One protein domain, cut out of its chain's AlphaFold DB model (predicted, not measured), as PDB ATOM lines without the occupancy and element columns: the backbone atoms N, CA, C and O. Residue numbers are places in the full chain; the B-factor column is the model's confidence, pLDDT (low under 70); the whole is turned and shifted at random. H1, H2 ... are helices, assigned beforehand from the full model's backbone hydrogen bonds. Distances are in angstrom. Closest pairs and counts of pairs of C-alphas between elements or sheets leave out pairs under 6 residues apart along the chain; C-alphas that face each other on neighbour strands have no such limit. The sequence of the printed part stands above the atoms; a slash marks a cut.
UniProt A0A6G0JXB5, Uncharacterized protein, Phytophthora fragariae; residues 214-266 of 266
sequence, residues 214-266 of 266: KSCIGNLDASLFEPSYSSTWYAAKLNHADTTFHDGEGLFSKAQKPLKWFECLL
ATOM      1  N   LYS A 214     140.572 165.715  89.709       82.38
ATOM      2  CA  LYS A 214     140.916 166.068  88.320       82.38
ATOM      3  C   LYS A 214     140.523 167.498  87.945       82.38
ATOM      4  O   LYS A 214     141.231 168.122  87.165       82.38
ATOM      5  N   SER A 215     139.407 167.996  88.475       84.00
ATOM      6  CA  SER A 215     138.982 169.383  88.268       84.00
ATOM      7  C   SER A 215     139.939 170.339  88.985       84.00
ATOM      8  O   SER A 215     140.418 171.296  88.387       84.00
ATOM      9  N   CYS A 216     140.301 170.012  90.230       85.25
ATOM     10  CA  CYS A 216     141.204 170.806  91.062       85.25
ATOM     11  C   CYS A 216     142.618 170.943  90.466       85.25
ATOM     12  O   CYS A 216     143.158 172.043  90.396       85.25
ATOM     13  N   ILE A 217     143.214 169.848  89.976       86.38
ATOM     14  CA  ILE A 217     144.571 169.890  89.395       86.38
ATOM     15  C   ILE A 217     144.606 170.439  87.957       86.38
ATOM     16  O   ILE A 217     145.685 170.703  87.423       86.38
ATOM     17  N   GLY A 218     143.449 170.575  87.300       86.94
ATOM     18  CA  GLY A 218     143.348 170.970  85.897       86.94
ATOM     19  C   GLY A 218     144.176 170.068  84.972       86.94
ATOM     20  O   GLY A 218     143.944 168.865  84.881       86.94
ATOM     21  N   ASN A 219     145.157 170.657  84.282       88.75
ATOM     22  CA  ASN A 219     146.049 169.955  83.345       88.75
ATOM     23  C   ASN A 219     147.393 169.525  83.966       88.75
ATOM     24  O   ASN A 219     148.296 169.119  83.234       88.75
ATOM     25  N   LEU A 220     147.566 169.656  85.284       87.44
ATOM     26  CA  LEU A 220     148.796 169.247  85.963       87.44
ATOM     27  C   LEU A 220     148.896 167.718  86.060       87.44
ATOM     28  O   LEU A 220     147.888 167.013  86.132       87.44
ATOM     29  N   ASP A 221     150.126 167.201  86.081       91.50
ATOM     30  CA  ASP A 221     150.355 165.767  86.246       91.50
ATOM     31  C   ASP A 221     149.982 165.330  87.670       91.50
ATOM     32  O   ASP A 221     150.607 165.726  88.655       91.50
ATOM     33  N   ALA A 222     148.964 164.474  87.764       88.00
ATOM     34  CA  ALA A 222     148.481 163.894  89.011       88.00
ATOM     35  C   ALA A 222     149.570 163.145  89.796       88.00
ATOM     36  O   ALA A 222     149.434 163.001  91.009       88.00
ATOM     37  N   SER A 223     150.627 162.662  89.130       92.38
ATOM     38  CA  SER A 223     151.744 161.960  89.775       92.38
ATOM     39  C   SER A 223     152.612 162.865  90.653       92.38
ATOM     40  O   SER A 223     153.328 162.367  91.516       92.38
ATOM     41  N   LEU A 224     152.526 164.185  90.468       91.31
ATOM     42  CA  LEU A 224     153.274 165.155  91.265       91.31
ATOM     43  C   LEU A 224     152.687 165.338  92.669       91.31
ATOM     44  O   LEU A 224     153.380 165.827  93.559       91.31
ATOM     45  N   PHE A 225     151.413 164.985  92.859       92.31
ATOM     46  CA  PHE A 225     150.652 165.295  94.062       92.31
ATOM     47  C   PHE A 225     150.843 164.240  95.157       92.31
ATOM     48  O   PHE A 225     150.466 163.080  94.995       92.31
ATOM     49  N   GLU A 226     151.342 164.672  96.315       91.75
ATOM     50  CA  GLU A 226     151.706 163.801  97.438       91.75
ATOM     51  C   GLU A 226     150.911 164.147  98.711       91.75
ATOM     52  O   GLU A 226     150.719 165.329  99.015       91.75
ATOM     53  N   PRO A 227     150.468 163.156  99.513       91.62
ATOM     54  CA  PRO A 227     149.621 163.368 100.690       91.62
ATOM     55  C   PRO A 227     150.434 163.798 101.926       91.62
ATOM     56  O   PRO A 227     150.322 163.220 103.013       91.62
ATOM     57  N   SER A 228     151.291 164.805 101.763       90.88
ATOM     58  CA  SER A 228     152.126 165.377 102.820       90.88
ATOM     59  C   SER A 228     152.227 166.887 102.658       90.88
ATOM     60  O   SER A 228     152.622 167.356 101.594       90.88
ATOM     61  N   TYR A 229     151.974 167.634 103.735       87.81
ATOM     62  CA  TYR A 229     152.099 169.101 103.784       87.81
ATOM     63  C   TYR A 229     153.494 169.644 103.437       87.81
ATOM     64  O   TYR A 229     153.683 170.847 103.343       87.81
ATOM     65  N   SER A 230     154.501 168.781 103.306       89.44
ATOM     66  CA  SER A 230     155.844 169.158 102.859       89.44
ATOM     67  C   SER A 230     156.000 169.171 101.334       89.44
ATOM     68  O   SER A 230     157.065 169.529 100.841       89.44
ATOM     69  N   SER A 231     155.001 168.691 100.589       88.81
ATOM     70  CA  SER A 231     155.023 168.667  99.127       88.81
ATOM     71  C   SER A 231     154.622 170.023  98.560       88.81
ATOM     72  O   SER A 231     153.659 170.622  99.029       88.81
ATOM     73  N   THR A 232     155.286 170.472  97.493       86.00
ATOM     74  CA  THR A 232     154.813 171.616  96.696       86.00
ATOM     75  C   THR A 232     153.421 171.348  96.123       86.00
ATOM     76  O   THR A 232     152.558 172.220  96.150       86.00
ATOM     77  N   TRP A 233     153.183 170.119  95.662       89.00
ATOM     78  CA  TRP A 233     151.902 169.665  95.130       89.00
ATOM     79  C   TRP A 233     151.227 168.798  96.189       89.00
ATOM     80  O   TRP A 233     151.437 167.585  96.270       89.00
ATOM     81  N   TYR A 234     150.498 169.440  97.093       89.56
ATOM     82  CA  TYR A 234     149.928 168.774  98.255       89.56
ATOM     83  C   TYR A 234     148.561 168.159  97.948       89.56
ATOM     84  O   TYR A 234     147.591 168.856  97.664       89.56
ATOM     85  N   ALA A 235     148.478 166.830  98.034       90.19
ATOM     86  CA  ALA A 235     147.230 166.078  97.946       90.19
ATOM     87  C   ALA A 235     146.541 166.028  99.317       90.19
ATOM     88  O   ALA A 235     146.585 165.008 100.017       90.19
ATOM     89  N   ALA A 236     145.939 167.145  99.726       89.38
ATOM     90  CA  ALA A 236     145.210 167.219 100.985       89.38
ATOM     91  C   ALA A 236     144.039 166.213 101.007       89.38
ATOM     92  O   ALA A 236     143.308 166.060 100.032       89.38
ATOM     93  N   LYS A 237     143.857 165.519 102.135       87.75
ATOM     94  CA  LYS A 237     142.708 164.646 102.426       87.75
ATOM     95  C   LYS A 237     141.706 165.396 103.297       87.75
ATOM     96  O   LYS A 237     141.489 165.044 104.457       87.75
ATOM     97  N   LEU A 238     141.169 166.462 102.729       85.25
ATOM     98  CA  LEU A 238     140.208 167.361 103.355       85.25
ATOM     99  C   LEU A 238     138.874 167.239 102.622       85.25
ATOM    100  O   LEU A 238     138.862 166.934 101.429       85.25
ATOM    101  N   ASN A 239     137.770 167.458 103.335       77.12
ATOM    102  CA  ASN A 239     136.516 167.787 102.662       77.12
ATOM    103  C   ASN A 239     136.554 169.266 102.215       77.12
ATOM    104  O   ASN A 239     137.444 170.013 102.629       77.12
ATOM    105  N   HIS A 240     135.606 169.682 101.377       82.62
ATOM    106  CA  HIS A 240     135.589 171.013 100.775       82.62
ATOM    107  C   HIS A 240     135.517 172.113 101.841       82.62
ATOM    108  O   HIS A 240     136.278 173.075 101.782       82.62
ATOM    109  N   ALA A 241     134.695 171.918 102.873       77.25
ATOM    110  CA  ALA A 241     134.561 172.859 103.980       77.25
ATOM    111  C   ALA A 241     135.878 173.044 104.760       77.25
ATOM    112  O   ALA A 241     136.248 174.166 105.098       77.25
ATOM    113  N   ASP A 242     136.641 171.972 104.993       80.75
ATOM    114  CA  ASP A 242     137.918 172.030 105.716       80.75
ATOM    115  C   ASP A 242     139.012 172.782 104.920       80.75
ATOM    116  O   ASP A 242     140.034 173.183 105.487       80.75
ATOM    117  N   THR A 243     138.816 173.021 103.612       81.62
ATOM    118  CA  THR A 243     139.743 173.829 102.789       81.62
ATOM    119  C   THR A 243     139.709 175.323 103.117       81.62
ATOM    120  O   THR A 243     140.626 176.047 102.742       81.62
ATOM    121  N   THR A 244     138.703 175.775 103.873       79.56
ATOM    122  CA  THR A 244     138.591 177.154 104.384       79.56
ATOM    123  C   THR A 244     139.510 177.439 105.577       79.56
ATOM    124  O   THR A 244     139.658 178.585 105.991       79.56
ATOM    125  N   PHE A 245     140.123 176.395 106.146       84.50
ATOM    126  CA  PHE A 245     140.997 176.444 107.322       84.50
ATOM    127  C   PHE A 245     140.315 176.860 108.640       84.50
ATOM    128  O   PHE A 245     141.009 177.040 109.642       84.50
ATOM    129  N   HIS A 246     138.978 176.954 108.685       77.44
ATOM    130  CA  HIS A 246     138.235 177.296 109.907       77.44
ATOM    131  C   HIS A 246     138.435 176.286 111.050       77.44
ATOM    132  O   HIS A 246     138.599 176.690 112.201       77.44
ATOM    133  N   ASP A 247     138.473 174.987 110.735       78.56
ATOM    134  CA  ASP A 247     138.556 173.897 111.723       78.56
ATOM    135  C   ASP A 247     140.011 173.541 112.122       78.56
ATOM    136  O   ASP A 247     140.259 172.616 112.903       78.56
ATOM    137  N   GLY A 248     141.002 174.288 111.619       84.94
ATOM    138  CA  GLY A 248     142.415 174.090 111.942       84.94
ATOM    139  C   GLY A 248     143.039 172.862 111.268       84.94
ATOM    140  O   GLY A 248     142.888 172.641 110.068       84.94
ATOM    141  N   GLU A 249     143.826 172.086 112.020       89.56
ATOM    142  CA  GLU A 249     144.622 170.982 111.479       89.56
ATOM    143  C   GLU A 249     144.330 169.627 112.135       89.56
ATOM    144  O   GLU A 249     144.278 169.498 113.359       89.56
ATOM    145  N   GLY A 250     144.325 168.564 111.331       85.19
ATOM    146  CA  GLY A 250     144.296 167.188 111.820       85.19
ATOM    147  C   GLY A 250     145.561 166.840 112.608       85.19
ATOM    148  O   GLY A 250     146.678 167.118 112.177       85.19
ATOM    149  N   LEU A 251     145.420 166.205 113.772       89.50
ATOM    150  CA  LEU A 251     146.551 165.925 114.670       89.50
ATOM    151  C   LEU A 251     147.462 164.785 114.186       89.50
ATOM    152  O   LEU A 251     148.668 164.817 114.424       89.50
ATOM    153  N   PHE A 252     146.901 163.791 113.494       91.00
ATOM    154  CA  PHE A 252     147.564 162.499 113.258       91.00
ATOM    155  C   PHE A 252     147.821 162.168 111.781       91.00
ATOM    156  O   PHE A 252     148.364 161.109 111.475       91.00
ATOM    157  N   SER A 253     147.467 163.061 110.854       90.12
ATOM    158  CA  SER A 253     147.629 162.844 109.414       90.12
ATOM    159  C   SER A 253     148.405 163.986 108.777       90.12
ATOM    160  O   SER A 253     147.998 165.140 108.862       90.12
ATOM    161  N   LYS A 254     149.493 163.667 108.064       91.56
ATOM    162  CA  LYS A 254     150.232 164.656 107.256       91.56
ATOM    163  C   LYS A 254     149.422 165.179 106.064       91.56
ATOM    164  O   LYS A 254     149.801 166.196 105.497       91.56
ATOM    165  N   ALA A 255     148.340 164.487 105.710       91.00
ATOM    166  CA  ALA A 255     147.420 164.869 104.649       91.00
ATOM    167  C   ALA A 255     146.272 165.772 105.135       91.00
ATOM    168  O   ALA A 255     145.420 166.141 104.339       91.00
ATOM    169  N   GLN A 256     146.230 166.129 106.423       92.81
ATOM    170  CA  GLN A 256     145.205 167.008 107.008       92.81
ATOM    171  C   GLN A 256     145.845 168.214 107.709       92.81
ATOM    172  O   GLN A 256     145.421 168.639 108.777       92.81
ATOM    173  N   LYS A 257     146.919 168.736 107.114       92.25
ATOM    174  CA  LYS A 257     147.749 169.836 107.625       92.25
ATOM    175  C   LYS A 257     147.755 171.048 106.671       92.25
ATOM    176  O   LYS A 257     148.813 171.390 106.143       92.25
ATOM    177  N   PRO A 258     146.582 171.626 106.334       88.31
ATOM    178  CA  PRO A 258     146.498 172.672 105.316       88.31
ATOM    179  C   PRO A 258     147.204 173.973 105.708       88.31
ATOM    180  O   PRO A 258     147.916 174.540 104.884       88.31
ATOM    181  N   LEU A 259     147.058 174.413 106.961       88.44
ATOM    182  CA  LEU A 259     147.685 175.640 107.458       88.44
ATOM    183  C   LEU A 259     149.210 175.539 107.392       88.44
ATOM    184  O   LEU A 259     149.864 176.410 106.824       88.44
ATOM    185  N   LYS A 260     149.778 174.424 107.864       89.06
ATOM    186  CA  LYS A 260     151.220 174.188 107.807       89.06
ATOM    187  C   LYS A 260     151.759 174.094 106.381       89.06
ATOM    188  O   LYS A 260     152.886 174.514 106.135       89.06
ATOM    189  N   TRP A 261     150.994 173.532 105.444       87.81
ATOM    190  CA  TRP A 261     151.381 173.541 104.031       87.81
ATOM    191  C   TRP A 261     151.473 174.975 103.494       87.81
ATOM    192  O   TRP A 261     152.465 175.318 102.855       87.81
ATOM    193  N   PHE A 262     150.490 175.820 103.820       84.62
ATOM    194  CA  PHE A 262     150.468 177.226 103.413       84.62
ATOM    195  C   PHE A 262     151.632 178.025 104.019       84.62
ATOM    196  O   PHE A 262     152.295 178.779 103.315       84.62
ATOM    197  N   GLU A 263     151.945 177.796 105.299       84.44
ATOM    198  CA  GLU A 263     153.118 178.379 105.970       84.44
ATOM    199  C   GLU A 263     154.449 177.978 105.318       84.44
ATOM    200  O   GLU A 263     155.400 178.744 105.368       84.44
ATOM    201  N   CYS A 264     154.542 176.786 104.717       77.81
ATOM    202  CA  CYS A 264     155.765 176.332 104.046       77.81
ATOM    203  C   CYS A 264     155.934 176.901 102.624       77.81
ATOM    204  O   CYS A 264     156.994 176.707 102.026       77.81
ATOM    205  N   LEU A 265     154.896 177.531 102.061       64.81
ATOM    206  CA  LEU A 265     154.909 178.132 100.722       64.81
ATOM    207  C   LEU A 265     155.217 179.638 100.728       64.81
ATOM    208  O   LEU A 265     155.579 180.171  99.676       64.81
ATOM    209  N   LEU A 266     155.047 180.300 101.875       55.50
ATOM    210  CA  LEU A 266     155.349 181.718 102.107       55.50
ATOM    211  C   LEU A 266     156.757 181.896 102.690       55.50
ATOM    212  O   LEU A 266     157.382 182.930 102.363       55.50
TER     213      LEU A 266
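AT A GLANCE: This is residues 214 to 266 of the 266 residues of an uncharacterized protein of Phytophthora fragariae (UniProt A0A6G0JXB5). This is a model with little regular structure, a rounded fold of long loops, with H1 at one end of its longest axis and H2 and H3 near each other toward the other end. The printed part has 53 residues with three named helices, H1, H2 and H3 in chain order, and no named strand; the class is all helix, with 14 residues in named elements. It is compact, with a radius of gyration of the C-alphas of 10.9 A and spans of 29 by 21 by 21 A.

IN THESE COORDINATES: Find C-alpha 214 at (140.916, 166.068, 88.320), where H1, residues 214 to 217, begins. H2 is residues 241 to 244. H3, residues 258 to 263, runs 8.8 A to C-alpha 263 at (153.118, 178.379, 105.970).

HOW THE PARTS SIT: H1 is apart from H2 and H3. H2 and H3 are close but not clearly touching; their closest C-alphas, of Thr 243 and Pro 258, are 7.3 A apart. In H3 every O i to N i+4 pair is within hydrogen-bond range; H1 and H2 are too short for such a pair.

THE WHOLE: C-alphas 219 and 251 are farthest apart, 31.6 A. Both links are long, 23 and 13 residues. The printed part has no cut; residues 265 to 266 are under pLDDT 70.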